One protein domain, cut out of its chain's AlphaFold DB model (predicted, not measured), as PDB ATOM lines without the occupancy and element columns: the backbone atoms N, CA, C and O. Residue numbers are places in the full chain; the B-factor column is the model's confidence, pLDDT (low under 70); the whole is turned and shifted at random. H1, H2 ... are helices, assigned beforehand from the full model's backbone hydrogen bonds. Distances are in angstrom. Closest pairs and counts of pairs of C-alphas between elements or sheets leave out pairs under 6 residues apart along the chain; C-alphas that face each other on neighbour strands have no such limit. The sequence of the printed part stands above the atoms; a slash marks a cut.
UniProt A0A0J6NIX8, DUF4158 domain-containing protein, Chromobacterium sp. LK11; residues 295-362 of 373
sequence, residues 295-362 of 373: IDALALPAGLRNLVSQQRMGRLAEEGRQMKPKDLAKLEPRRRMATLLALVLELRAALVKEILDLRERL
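Overview. This is residues 295 to 362 of the 373 residues of the protein "DUF4158 domain-containing protein" of Chromobacterium sp. LK11 (UniProt A0A0J6NIX8). Start at Ile 295: an unnamed stretch, residues 295 to 309, curves past one long helix, H3, and leads into a shorter helix, H1, which crosses H3 nearly at right angles. Tiny H2 lies in the turn between them, and residues 349 to 362 of H3 stick out as an arm. The 68 printed residues, with three named helices in the order H1, H2, H3 and no named strand, are all helix in class, only just loose, close to compact, with a radius of gyration of the C-alphas of 13.4 A, and span 44 by 26 by 25 A.

Arrangement. Look where H1, residues 310 to 322, touches H3, residues 333 to 362, about perpendicular at 83 degrees; their closest C-alphas, Ala 317 and Leu 343, are 4.5 A apart. H3 touches H1 with residues 338 to 346 alone. H2, residues 325 to 328, is close to but not clearly touching H1, and likewise H3; the closest C-alphas are Gly 320 and Leu 328, 7.2 A, and Leu 328 and Arg 336, 6.2 A. In H1 and H3 every O i to N i+4 pair is within hydrogen-bond range; H2 is too short for one.

Along the chain. Find C-alpha 310 at (48.610, 29.560, -62.920); from there H1 runs 18.5 A to Gln 322. H2 measures 5.1 A. H3 runs 43.0 A from Pro 333 to C-alpha 362 at (26.193, 11.342, -71.713).

Size, cuts and confidence. The outline is elongated; the C-alphas farthest apart, Glu 332 and Leu 362, are 44.4 A apart. The printed part has no cut, both links between helices are tight, and no printed residue is under 70 in pLDDT.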
ATOM      1  N   ILE A 295      48.554   9.037 -62.159       93.50
ATOM      2  CA  ILE A 295      48.997  10.328 -61.613       93.50
ATOM      3  C   ILE A 295      48.826  10.373 -60.092       93.50
ATOM      4  O   ILE A 295      49.744  10.786 -59.388       93.50
ATOM      5  N   ASP A 296      47.675   9.947 -59.572       90.94
ATOM      6  CA  ASP A 296      47.398   9.969 -58.134       90.94
ATOM      7  C   ASP A 296      48.339   9.014 -57.365       90.94
ATOM      8  O   ASP A 296      48.714   9.303 -56.229       90.94
ATOM      9  N   ALA A 297      48.819   7.936 -58.001       94.88
ATOM     10  CA  ALA A 297      49.834   7.034 -57.445       94.88
ATOM     11  C   ALA A 297      51.211   7.692 -57.218       94.88
ATOM     12  O   ALA A 297      52.018   7.157 -56.461       94.88
ATOM     13  N   LEU A 298      51.480   8.859 -57.819       93.31
ATOM     14  CA  LEU A 298      52.690   9.644 -57.540       93.31
ATOM     15  C   LEU A 298      52.673  10.285 -56.143       93.31
ATOM     16  O   LEU A 298      53.694  10.824 -55.724       93.31
ATOM     17  N   ALA A 299      51.526  10.260 -55.445       91.75
ATOM     18  CA  ALA A 299      51.357  10.776 -54.086       91.75
ATOM     19  C   ALA A 299      51.885  12.215 -53.905       91.75
ATOM     20  O   ALA A 299      52.479  12.564 -52.884       91.75
ATOM     21  N   LEU A 300      51.681  13.059 -54.923       89.00
ATOM     22  CA  LEU A 300      52.131  14.446 -54.903       89.00
ATOM     23  C   LEU A 300      51.433  15.223 -53.771       89.00
ATOM     24  O   LEU A 300      50.207  15.138 -53.653       89.00
ATOM     25  N   PRO A 301      52.173  16.022 -52.976       88.62
ATOM     26  CA  PRO A 301      51.582  16.873 -51.951       88.62
ATOM     27  C   PRO A 301      50.429  17.743 -52.466       88.62
ATOM     28  O   PRO A 301      50.469  18.300 -53.569       88.62
ATOM     29  N   ALA A 302      49.400  17.913 -51.637       84.69
ATOM     30  CA  ALA A 302      48.338  18.869 -51.921       84.69
ATOM     31  C   ALA A 302      48.899  20.304 -51.944       84.69
ATOM     32  O   ALA A 302      49.856  20.632 -51.247       84.69
ATOM     33  N   GLY A 303      48.305  21.178 -52.759       83.44
ATOM     34  CA  GLY A 303      48.677  22.597 -52.801       83.44
ATOM     35  C   GLY A 303      49.904  22.948 -53.650       83.44
ATOM     36  O   GLY A 303      50.167  24.134 -53.825       83.44
ATOM     37  N   LEU A 304      50.600  21.983 -54.274       84.75
ATOM     38  CA  LEU A 304      51.728  22.270 -55.187       84.75
ATOM     39  C   LEU A 304      51.353  23.225 -56.327       84.75
ATOM     40  O   LEU A 304      52.164  24.043 -56.757       84.75
ATOM     41  N   ARG A 305      50.101  23.157 -56.792       82.38
ATOM     42  CA  ARG A 305      49.573  24.055 -57.827       82.38
ATOM     43  C   ARG A 305      49.528  25.523 -57.385       82.38
ATOM     44  O   ARG A 305      49.540  26.399 -58.239       82.38
ATOM     45  N   ASN A 306      49.509  25.779 -56.078       86.06
ATOM     46  CA  ASN A 306      49.401  27.116 -55.497       86.06
ATOM     47  C   ASN A 306      50.772  27.746 -55.207       86.06
ATOM     48  O   ASN A 306      50.834  28.914 -54.840       86.06
ATOM     49  N   LEU A 307      51.871  26.998 -55.379       85.12
ATOM     50  CA  LEU A 307      53.228  27.494 -55.124       85.12
ATOM     51  C   LEU A 307      53.693  28.537 -56.152       85.12
ATOM     52  O   LEU A 307      54.604  29.314 -55.881       85.12
ATOM     53  N   VAL A 308      53.089  28.551 -57.342       85.94
ATOM     54  CA  VAL A 308      53.352  29.529 -58.404       85.94
ATOM     55  C   VAL A 308      52.043  29.944 -59.070       85.94
ATOM     56  O   VAL A 308      51.040  29.241 -58.986       85.94
ATOM     57  N   SER A 309      52.047  31.080 -59.773       89.06
ATOM     58  CA  SER A 309      50.863  31.530 -60.508       89.06
ATOM     59  C   SER A 309      50.450  30.533 -61.598       89.06
ATOM     60  O   SER A 309      51.298  29.901 -62.237       89.06
ATOM     61  N   GLN A 310      49.143  30.446 -61.875       84.75
ATOM     62  CA  GLN A 310      48.610  29.560 -62.920       84.75
ATOM     63  C   GLN A 310      49.234  29.833 -64.293       84.75
ATOM     64  O   GLN A 310      49.583  28.902 -65.010       84.75
ATOM     65  N   GLN A 311      49.463  31.104 -64.640       88.88
ATOM     66  CA  GLN A 311      50.107  31.479 -65.901       88.88
ATOM     67  C   GLN A 311      51.555  30.970 -65.995       88.88
ATOM     68  O   GLN A 311      52.033  30.628 -67.077       88.88
ATOM     69  N   ARG A 312      52.286  30.928 -64.872       88.06
ATOM     70  CA  ARG A 312      53.656  30.402 -64.837       88.06
ATOM     71  C   ARG A 312      53.661  28.879 -64.924       88.06
ATOM     72  O   ARG A 312      54.460  28.332 -65.678       88.06
ATOM     73  N   MET A 313      52.740  28.227 -64.217       88.50
ATOM     74  CA  MET A 313      52.540  26.778 -64.295       88.50
ATOM     75  C   MET A 313      52.187  26.338 -65.722       88.50
ATOM     76  O   MET A 313      52.824  25.443 -66.268       88.50
ATOM     77  N   GLY A 314      51.238  27.032 -66.357       89.56
ATOM     78  CA  GLY A 314      50.814  26.760 -67.728       89.56
ATOM     79  C   GLY A 314      51.940  26.937 -68.746       89.56
ATOM     80  O   GLY A 314      52.089  26.097 -69.625       89.56
ATOM     81  N   ARG A 315      52.788  27.967 -68.599       91.12
ATOM     82  CA  ARG A 315      53.967  28.151 -69.466       91.12
ATOM     83  C   ARG A 315      54.980  27.015 -69.335       91.12
ATOM     84  O   ARG A 315      55.452  26.521 -70.352       91.12
ATOM     85  N   LEU A 316      55.282  26.583 -68.109       91.06
ATOM     86  CA  LEU A 316      56.194  25.457 -67.873       91.06
ATOM     87  C   LEU A 316      55.642  24.147 -68.443       91.06
ATOM     88  O   LEU A 316      56.383  23.385 -69.059       91.06
ATOM     89  N   ALA A 317      54.344  23.896 -68.259       92.38
ATOM     90  CA  ALA A 317      53.688  22.732 -68.838       92.38
ATOM     91  C   ALA A 317      53.692  22.789 -70.374       92.38
ATOM     92  O   ALA A 317      53.975  21.783 -71.015       92.38
ATOM     93  N   GLU A 318      53.424  23.951 -70.972       93.12
ATOM     94  CA  GLU A 318      53.423  24.119 -72.427       93.12
ATOM     95  C   GLU A 318      54.807  23.893 -73.041       93.12
ATOM     96  O   GLU A 318      54.941  23.116 -73.984       93.12
ATOM     97  N   GLU A 319      55.847  24.481 -72.452       91.94
ATOM     98  CA  GLU A 319      57.232  24.232 -72.852       91.94
ATOM     99  C   GLU A 319      57.574  22.736 -72.751       91.94
ATOM    100  O   GLU A 319      58.120  22.146 -73.683       91.94
ATOM    101  N   GLY A 320      57.182  22.093 -71.646       91.25
ATOM    102  CA  GLY A 320      57.378  20.661 -71.449       91.25
ATOM    103  C   GLY A 320      56.626  19.784 -72.456       91.25
ATOM    104  O   GLY A 320      57.154  18.750 -72.858       91.25
ATOM    105  N   ARG A 321      55.422  20.183 -72.897       92.44
ATOM    106  CA  ARG A 321      54.605  19.427 -73.869       92.44
ATOM    107  C   ARG A 321      55.251  19.367 -75.248       92.44
ATOM    108  O   ARG A 321      55.042  18.403 -75.977       92.44
ATOM    109  N   GLN A 322      56.026  20.389 -75.598       93.69
ATOM    110  CA  GLN A 322      56.718  20.483 -76.883       93.69
ATOM    111  C   GLN A 322      58.028  19.675 -76.904       93.69
ATOM    112  O   GLN A 322      58.596  19.431 -77.969       93.69
ATOM    113  N   MET A 323      58.507  19.221 -75.742       94.44
ATOM    114  CA  MET A 323      59.740  18.449 -75.616       94.44
ATOM    115  C   MET A 323      59.491  16.941 -75.719       94.44
ATOM    116  O   MET A 323      58.533  16.394 -75.173       94.44
ATOM    117  N   LYS A 324      60.421  16.220 -76.355       93.88
ATOM    118  CA  LYS A 324      60.449  14.751 -76.284       93.88
ATOM    119  C   LYS A 324      61.002  14.311 -74.918       93.88
ATOM    120  O   LYS A 324      61.836  15.022 -74.354       93.88
ATOM    121  N   PRO A 325      60.664  13.107 -74.414       93.75
ATOM    122  CA  PRO A 325      61.181  12.614 -73.131       93.75
ATOM    123  C   PRO A 325      62.713  12.661 -73.015       93.75
ATOM    124  O   PRO A 325      63.256  13.033 -71.979       93.75
ATOM    125  N   LYS A 326      63.419  12.364 -74.116       94.25
ATOM    126  CA  LYS A 326      64.886  12.434 -74.193       94.25
ATOM    127  C   LYS A 326      65.454  13.848 -74.040       94.25
ATOM    128  O   LYS A 326      66.593  13.993 -73.616       94.25
ATOM    129  N   ASP A 327      64.691  14.872 -74.407       93.69
ATOM    130  CA  ASP A 327      65.122  16.266 -74.335       93.69
ATOM    131  C   ASP A 327      64.769  16.864 -72.967       93.69
ATOM    132  O   ASP A 327      65.598  17.551 -72.376       93.69
ATOM    133  N   LEU A 328      63.634  16.463 -72.377       91.94
ATOM    134  CA  LEU A 328      63.330  16.706 -70.959       91.94
ATOM    135  C   LEU A 328      64.408  16.127 -70.033       91.94
ATOM    136  O   LEU A 328      64.795  16.764 -69.056       91.94
ATOM    137  N   ALA A 329      64.925  14.933 -70.344       92.75
ATOM    138  CA  ALA A 329      65.957  14.278 -69.542       92.75
ATOM    139  C   ALA A 329      67.269  15.081 -69.463       92.75
ATOM    140  O   ALA A 329      67.964  14.977 -68.450       92.75
ATOM    141  N   LYS A 330      67.572  15.888 -70.491       94.69
ATOM    142  CA  LYS A 330      68.780  16.726 -70.592       94.69
ATOM    143  C   LYS A 330      68.686  18.039 -69.813       94.69
ATOM    144  O   LYS A 330      69.699  18.717 -69.666       94.69
ATOM    145  N   LEU A 331      67.495  18.427 -69.354       94.50
ATOM    146  CA  LEU A 331      67.335  19.633 -68.546       94.50
ATOM    147  C   LEU A 331      68.085  19.494 -67.215       94.50
ATOM    148  O   LEU A 331      68.184  18.404 -66.647       94.50
ATOM    149  N   GLU A 332      68.552  20.630 -66.694       96.12
ATOM    150  CA  GLU A 332      69.087  20.726 -65.334       96.12
ATOM    151  C   GLU A 332      68.073  20.130 -64.326       96.12
ATOM    152  O   GLU A 332      66.868  20.334 -64.502       96.12
ATOM    153  N   PRO A 333      68.509  19.364 -63.302       95.88
ATOM    154  CA  PRO A 333      67.609  18.570 -62.463       95.88
ATOM    155  C   PRO A 333      66.432  19.331 -61.841       95.88
ATOM    156  O   PRO A 333      65.319  18.796 -61.823       95.88
ATOM    157  N   ARG A 334      66.636  20.564 -61.355       93.31
ATOM    158  CA  ARG A 334      65.559  21.376 -60.765       93.31
ATOM    159  C   ARG A 334      64.572  21.840 -61.827       93.31
ATOM    160  O   ARG A 334      63.367  21.709 -61.624       93.31
ATOM    161  N   ARG A 335      65.063  22.318 -62.976       91.94
ATOM    162  CA  ARG A 335      64.214  22.686 -64.121       91.94
ATOM    163  C   ARG A 335      63.431  21.482 -64.633       91.94
ATOM    164  O   ARG A 335      62.224  21.587 -64.815       91.94
ATOM    165  N   ARG A 336      64.084  20.327 -64.781       94.69
ATOM    166  CA  ARG A 336      63.447  19.066 -65.182       94.69
ATOM    167  C   ARG A 336      62.299  18.705 -64.246       94.69
ATOM    168  O   ARG A 336      61.200  18.428 -64.716       94.69
ATOM    169  N   MET A 337      62.539  18.738 -62.934       91.50
ATOM    170  CA  MET A 337      61.519  18.418 -61.936       91.50
ATOM    171  C   MET A 337      60.360  19.422 -61.959       91.50
ATOM    172  O   MET A 337      59.204  19.010 -61.956       91.50
ATOM    173  N   ALA A 338      60.647  20.723 -62.044       90.88
ATOM    174  CA  ALA A 338      59.619  21.760 -62.127       90.88
ATOM    175  C   ALA A 338      58.742  21.609 -63.384       90.88
ATOM    176  O   ALA A 338      57.518  21.698 -63.294       90.88
ATOM    177  N   THR A 339      59.349  21.330 -64.540       93.12
ATOM    178  CA  THR A 339      58.634  21.098 -65.801       93.12
ATOM    179  C   THR A 339      57.787  19.824 -65.746       93.12
ATOM    180  O   THR A 339      56.623  19.853 -66.138       93.12
ATOM    181  N   LEU A 340      58.321  18.715 -65.216       92.94
ATOM    182  CA  LEU A 340      57.565  17.468 -65.046       92.94
ATOM    183  C   LEU A 340      56.390  17.638 -64.079       92.94
ATOM    184  O   LEU A 340      55.289  17.175 -64.367       92.94
ATOM    185  N   LEU A 341      56.594  18.342 -62.963       92.25
ATOM    186  CA  LEU A 341      55.531  18.626 -62.006       92.25
ATOM    187  C   LEU A 341      54.425  19.477 -62.642       92.25
ATOM    188  O   LEU A 341      53.246  19.153 -62.500       92.25
ATOM    189  N   ALA A 342      54.797  20.525 -63.382       92.62
ATOM    190  CA  ALA A 342      53.845  21.365 -64.102       92.62
ATOM    191  C   ALA A 342      53.031  20.558 -65.125       92.62
ATOM    192  O   ALA A 342      51.805  20.662 -65.155       92.62
ATOM    193  N   LEU A 343      53.697  19.701 -65.906       93.19
ATOM    194  CA  LEU A 343      53.053  18.790 -66.855       93.19
ATOM    195  C   LEU A 343      52.044  17.864 -66.175       93.19
ATOM    196  O   LEU A 343      50.914  17.748 -66.644       93.19
ATOM    197  N   VAL A 344      52.436  17.214 -65.077       93.69
ATOM    198  CA  VAL A 344      51.577  16.264 -64.356       93.69
ATOM    199  C   VAL A 344      50.365  16.966 -63.741       93.69
ATOM    200  O   VAL A 344      49.249  16.463 -63.865       93.69
ATOM    201  N   LEU A 345      50.549  18.136 -63.120       91.56
ATOM    202  CA  LEU A 345      49.452  18.894 -62.510       91.56
ATOM    203  C   LEU A 345      48.454  19.418 -63.554       91.56
ATOM    204  O   LEU A 345      47.243  19.320 -63.340       91.56
ATOM    205  N   GLU A 346      48.935  19.932 -64.689       91.44
ATOM    206  CA  GLU A 346      48.071  20.388 -65.785       91.44
ATOM    207  C   GLU A 346      47.380  19.218 -66.496       91.44
ATOM    208  O   GLU A 346      46.184  19.294 -66.779       91.44
ATOM    209  N   LEU A 347      48.078  18.097 -66.713       92.81
ATOM    210  CA  LEU A 347      47.472  16.879 -67.255       92.81
ATOM    211  C   LEU A 347      46.369  16.353 -66.332       92.81
ATOM    212  O   LEU A 347      45.286  16.021 -66.806       92.81
ATOM    213  N   ARG A 348      46.607  16.325 -65.015       93.00
ATOM    214  CA  ARG A 348      45.597  15.934 -64.024       93.00
ATOM    215  C   ARG A 348      44.347  16.806 -64.129       93.00
ATOM    216  O   ARG A 348      43.240  16.278 -64.182       93.00
ATOM    217  N   ALA A 349      44.516  18.128 -64.180       90.69
ATOM    218  CA  ALA A 349      43.404  19.068 -64.310       90.69
ATOM    219  C   ALA A 349      42.637  18.882 -65.630       90.69
ATOM    220  O   ALA A 349      41.406  18.866 -65.626       90.69
ATOM    221  N   ALA A 350      43.354  18.688 -66.741       92.56
ATOM    222  CA  ALA A 350      42.758  18.439 -68.051       92.56
ATOM    223  C   ALA A 350      41.962  17.125 -68.091       92.56
ATOM    224  O   ALA A 350      40.847  17.112 -68.603       92.56
ATOM    225  N   LEU A 351      42.489  16.042 -67.507       94.81
ATOM    226  CA  LEU A 351      41.796  14.751 -67.425       94.81
ATOM    227  C   LEU A 351      40.520  14.840 -66.586       94.81
ATOM    228  O   LEU A 351      39.490  14.313 -66.997       94.81
ATOM    229  N   VAL A 352      40.572  15.521 -65.435       92.25
ATOM    230  CA  VAL A 352      39.385  15.740 -64.591       92.25
ATOM    231  C   VAL A 352      38.320  16.512 -65.364       92.25
ATOM    232  O   VAL A 352      37.169  16.085 -65.383       92.25
ATOM    233  N   LYS A 353      38.703  17.599 -66.044       93.00
ATOM    234  CA  LYS A 353      37.780  18.369 -66.881       93.00
ATOM    235  C   LYS A 353      37.176  17.508 -67.992       93.00
ATOM    236  O   LYS A 353      35.965  17.466 -68.126       93.00
ATOM    237  N   GLU A 354      37.993  16.765 -68.736       93.88
ATOM    238  CA  GLU A 354      37.503  15.920 -69.830       93.88
ATOM    239  C   GLU A 354      36.544  14.826 -69.329       93.88
ATOM    240  O   GLU A 354      35.554  14.531 -69.989       93.88
ATOM    241  N   ILE A 355      36.792  14.236 -68.153       91.38
ATOM    242  CA  ILE A 355      35.865  13.271 -67.537       91.38
ATOM    243  C   ILE A 355      34.515  13.928 -67.212       91.38
ATOM    244  O   ILE A 355      33.481  13.289 -67.415       91.38
ATOM    245  N   LEU A 356      34.515  15.169 -66.715       88.50
ATOM    246  CA  LEU A 356      33.288  15.927 -66.445       88.50
ATOM    247  C   LEU A 356      32.547  16.255 -67.745       88.50
ATOM    248  O   LEU A 356      31.382  15.889 -67.870       88.50
ATOM    249  N   ASP A 357      33.243  16.790 -68.751       89.56
ATOM    250  CA  ASP A 357      32.665  17.100 -70.065       89.56
ATOM    251  C   ASP A 357      32.056  15.842 -70.727       89.56
ATOM    252  O   ASP A 357      30.998  15.889 -71.356       89.56
ATOM    253  N   LEU A 358      32.712  14.678 -70.602       89.69
ATOM    254  CA  LEU A 358      32.191  13.400 -71.105       89.69
ATOM    255  C   LEU A 358      30.954  12.932 -70.333       89.69
ATOM    256  O   LEU A 358      30.068  12.314 -70.924       89.69
ATOM    257  N   ARG A 359      30.885  13.216 -69.028       85.75
ATOM    258  CA  ARG A 359      29.725  12.899 -68.190       85.75
ATOM    259  C   ARG A 359      28.519  13.740 -68.595       85.75
ATOM    260  O   ARG A 359      27.452  13.170 -68.783       85.75
ATOM    261  N   GLU A 360      28.708  15.040 -68.779       82.75
ATOM    262  CA  GLU A 360      27.665  15.972 -69.230       82.75
ATOM    263  C   GLU A 360      27.120  15.565 -70.606       82.75
ATOM    264  O   GLU A 360      25.914  15.424 -70.798       82.75
ATOM    265  N   ARG A 361      28.007  15.222 -71.550       82.75
ATOM    266  CA  ARG A 361      27.600  14.728 -72.878       82.75
ATOM    267  C   ARG A 361      26.771  13.446 -72.842       82.75
ATOM    268  O   ARG A 361      25.971  13.239 -73.743       82.75
ATOM    269  N   LEU A 362      26.985  12.567 -71.861       84.00
ATOM    270  CA  LEU A 362      26.193  11.342 -71.713       84.00
ATOM    271  C   LEU A 362      24.777  11.624 -71.207       84.00
ATOM    272  O   LEU A 362      23.876  10.856 -71.523       84.00
TER     273      LEU A 362